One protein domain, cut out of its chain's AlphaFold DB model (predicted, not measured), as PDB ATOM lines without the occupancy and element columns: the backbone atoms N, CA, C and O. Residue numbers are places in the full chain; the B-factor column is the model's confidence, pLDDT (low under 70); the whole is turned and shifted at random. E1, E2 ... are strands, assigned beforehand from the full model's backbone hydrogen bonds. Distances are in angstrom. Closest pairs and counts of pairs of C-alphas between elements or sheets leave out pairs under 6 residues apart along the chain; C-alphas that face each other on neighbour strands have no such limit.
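Overview. This is residues 410 to 510 of the 516 residues of an uncharacterized protein of Giardia intestinalis (strain ATCC 50803 / WB clone C6) (UniProt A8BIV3). Five short two-strand hairpins follow one another and splay in different directions from a middle made by the hairpin E5-E6; the first, E1-E2, and the last, E9-E10, join side by side into one strongly twisted sheet. E3-E4 packs on E5-E6 and reaches away in one direction, while E7-E8 reaches away in another, its turn at one end of the longest axis. The printed part has 101 residues, with no named helix and ten named strands, E1 to E10; the four-stranded sheet runs E2, E1, E9, E10 and is mixed. The class is all strand, though under half of the residues, 47 of 101, are in named strands. The whole is compact, with a radius of gyration of the C-alphas of 13.5 A and spans of 42 by 32 by 26 A.

Arrangement. Begin at the sheet, where E1, residues 412 to 416, and E2, residues 422 to 426, form an antiparallel hairpin; look for N 415 and O 423, 2.8 A apart. Beside E1 is its parallel neighbour E9, residues 493 to 497, at 60 degrees, with N 497 and O 414 2.8 A apart. E9 forms a hairpin with the edge strand E10, residues 506 to 509, with N 496 and O 506 at 2.8 A. From Cys 495 of E9, look 7.9 A to Leu 467, their closest C-alphas, in E6, residues 465 to 468. E6 forms a hairpin with E5, residues 459 to 462, where N 462 and O 465 are 2.8 A apart. The next hairpin is E3, residues 433 to 437, with E4, residues 447 to 451; N 434 and O 450 are 2.8 A apart. The closest C-alphas of E4 and E6 are those of Cys 449 and Phe 465, 4.6 A apart. E7, residues 472 to 476, and E8, residues 482 to 486, form another hairpin, with N 485 and O 473 2.8 A apart. E3 and E8 are apart.

Along the chain. Find C-alpha 412 at (115.078, 126.550, 143.710), where E1 begins its 13.0 A; E2 covers 13.3 A, E3 12.8 A and E4 13.1 A. E5 and E6 are shorter, 9.4 A and 9.6 A. E7 starts at C-alpha 472, (126.756, 115.822, 150.472), and covers 13.4 A; E8 covers 13.5 A and E9 12.8 A. E10, 9.4 A, ends at C-alpha 509, (128.756, 118.514, 137.987).

Size, cuts and confidence. The C-alphas farthest apart, those of Asp 419 and Thr 479, are 43.3 A apart. The printed part has no cut, and no link is long. Mean pLDDT of the printed part is 84.9; residues 499 to 500 and residue 502 are under 70.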
ATOM      1  N   ASN A 410     117.294 131.395 145.890       88.31
ATOM      2  CA  ASN A 410     118.070 130.313 146.503       88.31
ATOM      3  C   ASN A 410     117.207 129.147 147.015       88.31
ATOM      4  O   ASN A 410     117.754 128.181 147.536       88.31
ATOM      5  N   CYS A 411     115.883 129.205 146.863       90.31
ATOM      6  CA  CYS A 411     114.992 128.103 147.212       90.31
ATOM      7  C   CYS A 411     114.715 127.147 146.048       90.31
ATOM      8  O   CYS A 411     114.032 126.138 146.224       90.31
ATOM      9  N   PHE A 412     115.228 127.437 144.853       89.88
ATOM     10  CA  PHE A 412     115.078 126.550 143.710       89.88
ATOM     11  C   PHE A 412     116.192 125.509 143.687       89.88
ATOM     12  O   PHE A 412     117.377 125.843 143.670       89.88
ATOM     13  N   ILE A 413     115.800 124.240 143.633       88.69
ATOM     14  CA  ILE A 413     116.703 123.098 143.487       88.69
ATOM     15  C   ILE A 413     116.250 122.231 142.314       88.69
ATOM     16  O   ILE A 413     115.067 122.183 141.974       88.69
ATOM     17  N   ASN A 414     117.199 121.564 141.663       89.94
ATOM     18  CA  ASN A 414     116.884 120.684 140.550       89.94
ATOM     19  C   ASN A 414     116.219 119.401 141.067       89.94
ATOM     20  O   ASN A 414     116.696 118.786 142.017       89.94
ATOM     21  N   THR A 415     115.157 118.968 140.401       87.31
ATOM     22  CA  THR A 415     114.428 117.721 140.651       87.31
ATOM     23  C   THR A 415     114.268 116.927 139.363       87.31
ATOM     24  O   THR A 415     114.354 117.493 138.276       87.31
ATOM     25  N   LYS A 416     114.011 115.620 139.461       84.31
ATOM     26  CA  LYS A 416     113.478 114.838 138.336       84.31
ATOM     27  C   LYS A 416     111.953 114.856 138.343       84.31
ATOM     28  O   LYS A 416     111.356 114.550 139.372       84.31
ATOM     29  N   ASP A 417     111.355 115.199 137.207       75.88
ATOM     30  CA  ASP A 417     109.916 115.047 136.994       75.88
ATOM     31  C   ASP A 417     109.525 113.575 136.753       75.88
ATOM     32  O   ASP A 417     110.373 112.674 136.755       75.88
ATOM     33  N   ALA A 418     108.223 113.326 136.576       72.75
ATOM     34  CA  ALA A 418     107.673 111.988 136.349       72.75
ATOM     35  C   ALA A 418     108.223 111.312 135.076       72.75
ATOM     36  O   ALA A 418     108.320 110.088 135.031       72.75
ATOM     37  N   ASP A 419     108.655 112.105 134.091       76.00
ATOM     38  CA  ASP A 419     109.242 111.645 132.828       76.00
ATOM     39  C   ASP A 419     110.777 111.509 132.908       76.00
ATOM     40  O   ASP A 419     111.452 111.193 131.925       76.00
ATOM     41  N   GLY A 420     111.361 111.752 134.087       75.19
ATOM     42  CA  GLY A 420     112.794 111.655 134.353       75.19
ATOM     43  C   GLY A 420     113.626 112.841 133.854       75.19
ATOM     44  O   GLY A 420     114.861 112.777 133.927       75.19
ATOM     45  N   ARG A 421     112.994 113.921 133.376       83.44
ATOM     46  CA  ARG A 421     113.668 115.159 132.962       83.44
ATOM     47  C   ARG A 421     114.011 116.008 134.180       83.44
ATOM     48  O   ARG A 421     113.335 115.978 135.203       83.44
ATOM     49  N   VAL A 422     115.099 116.769 134.072       85.06
ATOM     50  CA  VAL A 422     115.539 117.661 135.150       85.06
ATOM     51  C   VAL A 422     114.769 118.977 135.065       85.06
ATOM     52  O   VAL A 422     114.914 119.712 134.090       85.06
ATOM     53  N   THR A 423     113.992 119.276 136.098       86.94
ATOM     54  CA  THR A 423     113.200 120.501 136.264       86.94
ATOM     55  C   THR A 423     113.632 121.244 137.532       86.94
ATOM     56  O   THR A 423     114.366 120.697 138.354       86.94
ATOM     57  N   LYS A 424     113.224 122.506 137.697       86.94
ATOM     58  CA  LYS A 424     113.406 123.238 138.961       86.94
ATOM     59  C   LYS A 424     112.174 123.050 139.838       86.94
ATOM     60  O   LYS A 424     111.055 123.184 139.354       86.94
ATOM     61  N   SER A 425     112.395 122.814 141.123       88.12
ATOM     62  CA  SER A 425     111.349 122.739 142.139       88.12
ATOM     63  C   SER A 425     111.709 123.602 143.342       88.12
ATOM     64  O   SER A 425     112.887 123.824 143.640       88.12
ATOM     65  N   ILE A 426     110.686 124.089 144.039       89.12
ATOM     66  CA  ILE A 426     110.839 124.845 145.281       89.12
ATOM     67  C   ILE A 426     111.194 123.847 146.382       89.12
ATOM     68  O   ILE A 426     110.383 122.999 146.742       89.12
ATOM     69  N   CYS A 427     112.424 123.915 146.890       89.50
ATOM     70  CA  CYS A 427     112.930 123.090 147.990       89.50
ATOM     71  C   CYS A 427     112.710 121.574 147.847       89.50
ATOM     72  O   CYS A 427     112.611 120.864 148.845       89.50
ATOM     73  N   GLY A 428     112.672 121.072 146.610       84.69
ATOM     74  CA  GLY A 428     112.468 119.654 146.315       84.69
ATOM     75  C   GLY A 428     111.001 119.214 146.299       84.69
ATOM     76  O   GLY A 428     110.735 118.035 146.088       84.69
ATOM     77  N   GLY A 429     110.061 120.147 146.457       84.12
ATOM     78  CA  GLY A 429     108.620 119.908 146.501       84.12
ATOM     79  C   GLY A 429     108.071 119.833 147.925       84.12
ATOM     80  O   GLY A 429     108.810 119.922 148.907       84.12
ATOM     81  N   ASP A 430     106.759 119.620 148.031       80.88
ATOM     82  CA  ASP A 430     106.002 119.751 149.285       80.88
ATOM     83  C   ASP A 430     106.385 118.744 150.380       80.88
ATOM     84  O   ASP A 430     105.952 118.883 151.524       80.88
ATOM     85  N   THR A 431     107.166 117.713 150.063       82.00
ATOM     86  CA  THR A 431     107.556 116.652 151.003       82.00
ATOM     87  C   THR A 431     108.963 116.815 151.568       82.00
ATOM     88  O   THR A 431     109.260 116.189 152.581       82.00
ATOM     89  N   ILE A 432     109.826 117.629 150.951       86.88
ATOM     90  CA  ILE A 432     111.255 117.680 151.299       86.88
ATOM     91  C   ILE A 432     111.572 118.898 152.164       86.88
ATOM     92  O   ILE A 432     112.053 118.768 153.292       86.88
ATOM     93  N   GLY A 433     111.308 120.093 151.642       87.62
ATOM     94  CA  GLY A 433     111.713 121.324 152.298       87.62
ATOM     95  C   GLY A 433     110.729 122.462 152.108       87.62
ATOM     96  O   GLY A 433     109.841 122.423 151.262       87.62
ATOM     97  N   VAL A 434     110.915 123.495 152.919       89.31
ATOM     98  CA  VAL A 434     110.131 124.728 152.893       89.31
ATOM     99  C   VAL A 434     111.085 125.892 152.656       89.31
ATOM    100  O   VAL A 434     112.148 125.973 153.276       89.31
ATOM    101  N   CYS A 435     110.724 126.781 151.730       89.12
ATOM    102  CA  CYS A 435     111.482 128.002 151.489       89.12
ATOM    103  C   CYS A 435     111.242 128.973 152.642       89.12
ATOM    104  O   CYS A 435     110.111 129.404 152.867       89.12
ATOM    105  N   THR A 436     112.305 129.329 153.354       86.75
ATOM    106  CA  THR A 436     112.227 130.153 154.559       86.75
ATOM    107  C   THR A 436     113.120 131.371 154.407       86.75
ATOM    108  O   THR A 436     114.268 131.267 153.968       86.75
ATOM    109  N   LYS A 437     112.602 132.535 154.808       84.38
ATOM    110  CA  LYS A 437     113.399 133.754 154.930       84.38
ATOM    111  C   LYS A 437     114.291 133.653 156.172       84.38
ATOM    112  O   LYS A 437     113.788 133.537 157.285       84.38
ATOM    113  N   ILE A 438     115.605 133.660 155.977       85.69
ATOM    114  CA  ILE A 438     116.637 133.492 157.010       85.69
ATOM    115  C   ILE A 438     117.445 134.768 157.283       85.69
ATOM    116  O   ILE A 438     118.151 134.830 158.286       85.69
ATOM    117  N   ALA A 439     117.363 135.774 156.408       83.12
ATOM    118  CA  ALA A 439     118.053 137.054 156.566       83.12
ATOM    119  C   ALA A 439     117.239 138.211 155.951       83.12
ATOM    120  O   ALA A 439     116.069 138.048 155.597       83.12
ATOM    121  N   SER A 440     117.804 139.420 155.920       79.75
ATOM    122  CA  SER A 440     117.141 140.643 155.424       79.75
ATOM    123  C   SER A 440     118.119 141.611 154.736       79.75
ATOM    124  O   SER A 440     118.086 142.817 154.961       79.75
ATOM    125  N   HIS A 441     119.022 141.076 153.920       74.75
ATOM    126  CA  HIS A 441     119.937 141.803 153.039       74.75
ATOM    127  C   HIS A 441     119.247 142.443 151.822       74.75
ATOM    128  O   HIS A 441     119.864 143.274 151.158       74.75
ATOM    129  N   GLY A 442     117.999 142.075 151.515       71.06
ATOM    130  CA  GLY A 442     117.253 142.564 150.355       71.06
ATOM    131  C   GLY A 442     117.647 141.885 149.041       71.06
ATOM    132  O   GLY A 442     117.482 142.476 147.977       71.06
ATOM    133  N   ASP A 443     118.210 140.675 149.099       79.44
ATOM    134  CA  ASP A 443     118.601 139.911 147.914       79.44
ATOM    135  C   ASP A 443     118.400 138.396 148.088       79.44
ATOM    136  O   ASP A 443     117.848 137.916 149.078       79.44
ATOM    137  N   ARG A 444     118.862 137.609 147.106       78.62
ATOM    138  CA  ARG A 444     118.716 136.143 147.088       78.62
ATOM    139  C   ARG A 444     119.239 135.426 148.342       78.62
ATOM    140  O   ARG A 444     118.816 134.303 148.601       78.62
ATOM    141  N   ARG A 445     120.173 136.021 149.094       81.88
ATOM    142  CA  ARG A 445     120.769 135.447 150.318       81.88
ATOM    143  C   ARG A 445     119.791 135.413 151.488       81.88
ATOM    144  O   ARG A 445     120.054 134.710 152.457       81.88
ATOM    145  N   ASP A 446     118.668 136.110 151.372       83.50
ATOM    146  CA  ASP A 446     117.649 136.157 152.416       83.50
ATOM    147  C   ASP A 446     116.854 134.874 152.549       83.50
ATOM    148  O   ASP A 446     116.150 134.719 153.539       83.50
ATOM    149  N   TYR A 447     116.973 133.950 151.597       87.25
ATOM    150  CA  TYR A 447     116.142 132.759 151.533       87.25
ATOM    151  C   TYR A 447     116.987 131.489 151.456       87.25
ATOM    152  O   TYR A 447     118.007 131.436 150.765       87.25
ATOM    153  N   ALA A 448     116.529 130.455 152.154       90.38
ATOM    154  CA  ALA A 448     117.098 129.114 152.128       90.38
ATOM    155  C   ALA A 448     115.989 128.066 152.254       90.38
ATOM    156  O   ALA A 448     114.937 128.323 152.840       90.38
ATOM    157  N   CYS A 449     116.242 126.863 151.751       91.31
ATOM    158  CA  CYS A 449     115.374 125.719 151.981       91.31
ATOM    159  C   CYS A 449     115.711 125.058 153.315       91.31
ATOM    160  O   CYS A 449     116.795 124.495 153.488       91.31
ATOM    161  N   LYS A 450     114.752 125.102 154.234       92.31
ATOM    162  CA  LYS A 450     114.764 124.341 155.484       92.31
ATOM    163  C   LYS A 450     114.122 122.979 155.267       92.31
ATOM    164  O   LYS A 450     113.238 122.851 154.421       92.31
ATOM    165  N   CYS A 451     114.574 121.959 155.988       91.06
ATOM    166  CA  CYS A 451     113.904 120.664 155.942       91.06
ATOM    167  C   CYS A 451     112.513 120.790 156.567       91.06
ATOM    168  O   CYS A 451     112.332 121.512 157.547       91.06
ATOM    169  N   LYS A 452     111.522 120.108 155.987       88.88
ATOM    170  CA  LYS A 452     110.159 120.091 156.533       88.88
ATOM    171  C   LYS A 452     110.139 119.414 157.911       88.88
ATOM    172  O   LYS A 452     111.029 118.628 158.205       88.88
ATOM    173  N   ASP A 453     109.148 119.714 158.746       83.56
ATOM    174  CA  ASP A 453     108.914 119.037 160.029       83.56
ATOM    175  C   ASP A 453     107.663 118.136 159.906       83.56
ATOM    176  O   ASP A 453     106.610 118.651 159.508       83.56
ATOM    177  N   PRO A 454     107.741 116.813 160.165       84.31
ATOM    178  CA  PRO A 454     108.934 116.039 160.525       84.31
ATOM    179  C   PRO A 454     109.969 115.961 159.396       84.31
ATOM    180  O   PRO A 454     109.623 115.867 158.216       84.31
ATOM    181  N   ARG A 455     111.254 115.983 159.783       86.19
ATOM    182  CA  ARG A 455     112.390 115.939 158.849       86.19
ATOM    183  C   ARG A 455     112.357 114.667 157.999       86.19
ATOM    184  O   ARG A 455     112.319 113.585 158.581       86.19
ATOM    185  N   PRO A 456     112.466 114.771 156.660       85.00
ATOM    186  CA  PRO A 456     112.526 113.598 155.796       85.00
ATOM    187  C   PRO A 456     113.729 112.703 156.115       85.00
ATOM    188  O   PRO A 456     114.852 113.183 156.301       85.00
ATOM    189  N   ASP A 457     113.511 111.389 156.128       82.81
ATOM    190  CA  ASP A 457     114.556 110.418 156.448       82.81
ATOM    191  C   ASP A 457     115.740 110.495 155.475       82.81
ATOM    192  O   ASP A 457     115.597 110.446 154.251       82.81
ATOM    193  N   GLY A 458     116.947 110.594 156.037       84.50
ATOM    194  CA  GLY A 458     118.190 110.665 155.266       84.50
ATOM    195  C   GLY A 458     118.492 112.034 154.646       84.50
ATOM    196  O   GLY A 458     119.468 112.128 153.895       84.50
ATOM    197  N   TYR A 459     117.707 113.067 154.974       89.56
ATOM    198  CA  TYR A 459     117.965 114.456 154.601       89.56
ATOM    199  C   TYR A 459     118.563 115.265 155.758       89.56
ATOM    200  O   TYR A 459     118.268 115.036 156.932       89.56
ATOM    201  N   GLU A 460     119.395 116.245 155.423       91.00
ATOM    202  CA  GLU A 460     119.953 117.221 156.357       91.00
ATOM    203  C   GLU A 460     120.046 118.613 155.722       91.00
ATOM    204  O   GLU A 460     120.099 118.757 154.501       91.00
ATOM    205  N   GLU A 461     120.061 119.649 156.559       91.88
ATOM    206  CA  GLU A 461     120.220 121.026 156.099       91.88
ATOM    207  C   GLU A 461     121.698 121.353 155.882       91.88
ATOM    208  O   GLU A 461     122.488 121.318 156.825       91.88
ATOM    209  N   LEU A 462     122.070 121.712 154.655       89.88
ATOM    210  CA  LEU A 462     123.432 122.093 154.296       89.88
ATOM    211  C   LEU A 462     123.432 123.100 153.142       89.88
ATOM    212  O   LEU A 462     122.627 123.007 152.220       89.88
ATOM    213  N   ASP A 463     124.335 124.084 153.191       85.88
ATOM    214  CA  ASP A 463     124.519 125.116 152.153       85.88
ATOM    215  C   ASP A 463     123.271 125.944 151.787       85.88
ATOM    216  O   ASP A 463     123.246 126.619 150.748       85.88
ATOM    217  N   GLY A 464     122.271 125.952 152.674       86.44
ATOM    218  CA  GLY A 464     120.976 126.598 152.468       86.44
ATOM    219  C   GLY A 464     119.929 125.700 151.801       86.44
ATOM    220  O   GLY A 464     118.921 126.221 151.333       86.44
ATOM    221  N   PHE A 465     120.153 124.383 151.751       90.06
ATOM    222  CA  PHE A 465     119.232 123.399 151.188       90.06
ATOM    223  C   PHE A 465     118.959 122.233 152.140       90.06
ATOM    224  O   PHE A 465     119.815 121.880 152.943       90.06
ATOM    225  N   CYS A 466     117.797 121.588 152.002       91.25
ATOM    226  CA  CYS A 466     117.530 120.281 152.602       91.25
ATOM    227  C   CYS A 466     117.957 119.187 151.614       91.25
ATOM    228  O   CYS A 466     117.320 119.003 150.574       91.25
ATOM    229  N   LEU A 467     119.064 118.501 151.899       91.44
ATOM    230  CA  LEU A 467     119.753 117.622 150.954       91.44
ATOM    231  C   LEU A 467     119.832 116.181 151.467       91.44
ATOM    232  O   LEU A 467     120.086 115.970 152.652       91.44
ATOM    233  N   PRO A 468     119.687 115.173 150.591       91.50
ATOM    234  CA  PRO A 468     119.945 113.789 150.946       91.50
ATOM    235  C   PRO A 468     121.455 113.552 151.045       91.50
ATOM    236  O   PRO A 468     122.237 114.177 150.324       91.50
ATOM    237  N   LYS A 469     121.873 112.568 151.851       88.75
ATOM    238  CA  LYS A 469     123.299 112.197 152.002       88.75
ATOM    239  C   LYS A 469     124.040 111.987 150.671       88.75
ATOM    240  O   LYS A 469     125.217 112.310 150.585       88.75
ATOM    241  N   ALA A 470     123.355 111.501 149.632       89.19
ATOM    242  CA  ALA A 470     123.926 111.279 148.297       89.19
ATOM    243  C   ALA A 470     124.450 112.556 147.601       89.19
ATOM    244  O   ALA A 470     125.230 112.462 146.658       89.19
ATOM    245  N   CYS A 471     124.031 113.743 148.049       90.62
ATOM    246  CA  CYS A 471     124.460 115.027 147.493       90.62
ATOM    247  C   CYS A 471     125.480 115.773 148.365       90.62
ATOM    248  O   CYS A 471     125.814 116.922 148.064       90.62
ATOM    249  N   ILE A 472     125.955 115.155 149.447       91.00
ATOM    250  CA  ILE A 472     126.756 115.822 150.472       91.00
ATOM    251  C   ILE A 472     128.152 115.226 150.478       91.00
ATOM    252  O   ILE A 472     128.326 114.028 150.678       91.00
ATOM    253  N   PHE A 473     129.140 116.089 150.268       88.88
ATOM    254  CA  PHE A 473     130.539 115.707 150.149       88.88
ATOM    255  C   PHE A 473     131.365 116.452 151.182       88.88
ATOM    256  O   PHE A 473     131.174 117.647 151.413       88.88
ATOM    257  N   GLU A 474     132.298 115.736 151.789       88.25
ATOM    258  CA  GLU A 474     133.287 116.318 152.679       88.25
ATOM    259  C   GLU A 474     134.528 116.681 151.866       88.25
ATOM    260  O   GLU A 474     135.076 115.844 151.149       88.25
ATOM    261  N   ILE A 475     134.934 117.946 151.941       84.88
ATOM    262  CA  ILE A 475     136.105 118.469 151.243       84.88
ATOM    263  C   ILE A 475     137.083 119.059 152.253       84.88
ATOM    264  O   ILE A 475     136.683 119.642 153.263       84.88
ATOM    265  N   THR A 476     138.374 118.950 151.960       83.06
ATOM    266  CA  THR A 476     139.418 119.627 152.731       83.06
ATOM    267  C   THR A 476     139.702 120.979 152.088       83.06
ATOM    268  O   THR A 476     140.100 121.061 150.928       83.06
ATOM    269  N   THR A 477     139.463 122.054 152.832       77.69
ATOM    270  CA  THR A 477     139.780 123.422 152.398       77.69
ATOM    271  C   THR A 477     141.289 123.664 152.335       77.69
ATOM    272  O   THR A 477     142.081 122.939 152.933       77.69
ATOM    273  N   LEU A 478     141.691 124.754 151.670       77.00
ATOM    274  CA  LEU A 478     143.088 125.213 151.610       77.00
ATOM    275  C   LEU A 478     143.701 125.493 152.996       77.00
ATOM    276  O   LEU A 478     144.920 125.514 153.134       77.00
ATOM    277  N   THR A 479     142.873 125.689 154.025       80.62
ATOM    278  CA  THR A 479     143.289 125.882 155.420       80.62
ATOM    279  C   THR A 479     143.326 124.575 156.222       80.62
ATOM    280  O   THR A 479     143.319 124.615 157.449       80.62
ATOM    281  N   ASN A 480     143.351 123.409 155.556       82.81
ATOM    282  CA  ASN A 480     143.311 122.070 156.164       82.81
ATOM    283  C   ASN A 480     142.085 121.801 157.056       82.81
ATOM    284  O   ASN A 480     142.101 120.905 157.898       82.81
ATOM    285  N   GLN A 481     140.997 122.543 156.857       86.12
ATOM    286  CA  GLN A 481     139.744 122.310 157.563       86.12
ATOM    287  C   GLN A 481     138.820 121.440 156.709       86.12
ATOM    288  O   GLN A 481     138.558 121.776 155.550       86.12
ATOM    289  N   GLN A 482     138.311 120.349 157.282       85.50
ATOM    290  CA  GLN A 482     137.249 119.549 156.676       85.50
ATOM    291  C   GLN A 482     135.921 120.303 156.765       85.50
ATOM    292  O   GLN A 482     135.502 120.728 157.843       85.50
ATOM    293  N   VAL A 483     135.266 120.487 155.623       87.62
ATOM    294  CA  VAL A 483     133.949 121.120 155.525       87.62
ATOM    295  C   VAL A 483     133.033 120.275 154.650       87.62
ATOM    296  O   VAL A 483     133.455 119.698 153.647       87.62
ATOM    297  N   ARG A 484     131.758 120.196 155.028       90.56
ATOM    298  CA  ARG A 484     130.729 119.492 154.255       90.56
ATOM    299  C   ARG A 484     130.071 120.483 153.309       90.56
ATOM    300  O   ARG A 484     129.734 121.587 153.724       90.56
ATOM    301  N   THR A 485     129.893 120.095 152.053       89.81
ATOM    302  CA  THR A 485     129.312 120.952 151.011       89.81
ATOM    303  C   THR A 485     128.366 120.168 150.106       89.81
ATOM    304  O   THR A 485     128.488 118.949 149.946       89.81
ATOM    305  N   MET A 486     127.430 120.873 149.477       89.94
ATOM    306  CA  MET A 486     126.614 120.322 148.401       89.94
ATOM    307  C   MET A 486     127.492 120.075 147.172       89.94
ATOM    308  O   MET A 486     128.030 121.019 146.593       89.94
ATOM    309  N   CYS A 487     127.587 118.817 146.739       90.06
ATOM    310  CA  CYS A 487     128.281 118.421 145.509       90.06
ATOM    311  C   CYS A 487     129.721 118.955 145.384       90.06
ATOM    312  O   CYS A 487     130.145 119.338 144.295       90.06
ATOM    313  N   GLY A 488     130.456 119.013 146.501       84.31
ATOM    314  CA  GLY A 488     131.830 119.527 146.555       84.31
ATOM    315  C   GLY A 488     131.938 121.058 146.533       84.31
ATOM    316  O   GLY A 488     133.042 121.590 146.609       84.31
ATOM    317  N   GLY A 489     130.813 121.770 146.437       84.62
ATOM    318  CA  GLY A 489     130.710 123.224 146.400       84.62
ATOM    319  C   GLY A 489     129.838 123.708 145.240       84.62
ATOM    320  O   GLY A 489     129.773 123.098 144.173       84.62
ATOM    321  N   LYS A 490     129.196 124.867 145.425       78.19
ATOM    322  CA  LYS A 490     128.239 125.460 144.464       78.19
ATOM    323  C   LYS A 490     128.862 125.733 143.087       78.19
ATOM    324  O   LYS A 490     128.164 125.751 142.080       78.19
ATOM    325  N   GLN A 491     130.173 125.954 143.058       78.38
ATOM    326  CA  GLN A 491     130.978 126.167 141.857       78.38
ATOM    327  C   GLN A 491     131.322 124.875 141.096       78.38
ATOM    328  O   GLN A 491     131.741 124.957 139.944       78.38
ATOM    329  N   PHE A 492     131.155 123.706 141.721       82.12
ATOM    330  CA  PHE A 492     131.530 122.403 141.164       82.12
ATOM    331  C   PHE A 492     130.329 121.572 140.725       82.12
ATOM    332  O   PHE A 492     130.425 120.794 139.778       82.12
ATOM    333  N   GLY A 493     129.177 121.740 141.371       86.12
ATOM    334  CA  GLY A 493     128.000 120.959 141.036       86.12
ATOM    335  C   GLY A 493     126.728 121.453 141.699       86.12
ATOM    336  O   GLY A 493     126.734 122.269 142.617       86.12
ATOM    337  N   THR A 494     125.610 120.918 141.221       88.75
ATOM    338  CA  THR A 494     124.288 121.115 141.821       88.75
ATOM    339  C   THR A 494     123.650 119.761 142.101       88.75
ATOM    340  O   THR A 494     123.805 118.826 141.313       88.75
ATOM    341  N   CYS A 495     122.942 119.636 143.221       90.94
ATOM    342  CA  CYS A 495     122.201 118.417 143.529       90.94
ATOM    343  C   CYS A 495     120.936 118.337 142.663       90.94
ATOM    344  O   CYS A 495     120.211 119.323 142.522       90.94
ATOM    345  N   VAL A 496     120.676 117.160 142.092       90.94
ATOM    346  CA  VAL A 496     119.415 116.813 141.435       90.94
ATOM    347  C   VAL A 496     118.680 115.825 142.331       90.94
ATOM    348  O   VAL A 496     119.095 114.673 142.479       90.94
ATOM    349  N   LEU A 497     117.589 116.287 142.930       88.25
ATOM    350  CA  LEU A 497     116.757 115.508 143.834       88.25
ATOM    351  C   LEU A 497     115.835 114.561 143.065       88.25
ATOM    352  O   LEU A 497     115.240 114.916 142.045       88.25
ATOM    353  N   ASN A 498     115.670 113.352 143.592       82.12
ATOM    354  CA  ASN A 498     114.607 112.454 143.167       82.12
ATOM    355  C   ASN A 498     113.530 112.401 144.256       82.12
ATOM    356  O   ASN A 498     113.745 111.817 145.317       82.12
ATOM    357  N   ALA A 499     112.371 113.000 143.969       66.81
ATOM    358  CA  ALA A 499     111.278 113.159 144.928       66.81
ATOM    359  C   ALA A 499     110.656 111.830 145.402       66.81
ATOM    360  O   ALA A 499     110.020 111.798 146.450       66.81
ATOM    361  N   THR A 500     110.850 110.728 144.663       69.56
ATOM    362  CA  THR A 500     110.279 109.410 145.004       69.56
ATOM    363  C   THR A 500     111.276 108.462 145.670       69.56
ATOM    364  O   THR A 500     110.873 107.586 146.431       69.56
ATOM    365  N   GLN A 501     112.579 108.606 145.399       72.62
ATOM    366  CA  GLN A 501     113.624 107.725 145.930       72.62
ATOM    367  C   GLN A 501     114.879 108.534 146.261       72.62
ATOM    368  O   GLN A 501     115.694 108.815 145.381       72.62
ATOM    369  N   SER A 502     115.065 108.872 147.540       69.56
ATOM    370  CA  SER A 502     116.163 109.735 148.009       69.56
ATOM    371  C   SER A 502     117.554 109.227 147.610       69.56
ATOM    372  O   SER A 502     118.407 110.028 147.227       69.56
ATOM    373  N   SER A 503     117.754 107.904 147.593       73.88
ATOM    374  CA  SER A 503     118.990 107.227 147.171       73.88
ATOM    375  C   SER A 503     119.329 107.374 145.683       73.88
ATOM    376  O   SER A 503     120.464 107.115 145.294       73.88
ATOM    377  N   LYS A 504     118.373 107.797 144.846       82.25
ATOM    378  CA  LYS A 504     118.582 108.074 143.414       82.25
ATOM    379  C   LYS A 504     118.870 109.546 143.113       82.25
ATOM    380  O   LYS A 504     118.971 109.912 141.940       82.25
ATOM    381  N   SER A 505     118.967 110.388 144.139       86.75
ATOM    382  CA  SER A 505     119.453 111.761 143.982       86.75
ATOM    383  C   SER A 505     120.947 111.739 143.658       86.75
ATOM    384  O   SER A 505     121.669 110.863 144.130       86.75
ATOM    385  N   TYR A 506     121.417 112.676 142.842       89.25
ATOM    386  CA  TYR A 506     122.808 112.693 142.387       89.25
ATOM    387  C   TYR A 506     123.318 114.115 142.186       89.25
ATOM    388  O   TYR A 506     122.550 115.051 141.961       89.25
ATOM    389  N   CYS A 507     124.637 114.269 142.218       89.12
ATOM    390  CA  CYS A 507     125.288 115.524 141.879       89.12
ATOM    391  C   CYS A 507     125.477 115.645 140.370       89.12
ATOM    392  O   CYS A 507     126.109 114.804 139.735       89.12
ATOM    393  N   LYS A 508     124.939 116.721 139.795       88.00
ATOM    394  CA  LYS A 508     125.235 117.137 138.428       88.00
ATOM    395  C   LYS A 508     126.390 118.128 138.474       88.00
ATOM    396  O   LYS A 508     126.204 119.274 138.892       88.00
ATOM    397  N   CYS A 509     127.565 117.678 138.052       83.38
ATOM    398  CA  CYS A 509     128.756 118.514 137.987       83.38
ATOM    399  C   CYS A 509     128.594 119.626 136.942       83.38
ATOM    400  O   CYS A 509     127.969 119.439 135.893       83.38
ATOM    401  N   ILE A 510     129.162 120.787 137.244       81.38
ATOM    402  CA  ILE A 510     129.310 121.894 136.307       81.38
ATOM    403  C   ILE A 510     130.635 121.670 135.581       81.38
ATOM    404  O   ILE A 510     131.676 121.559 136.225       81.38
TER     405      ILE A 510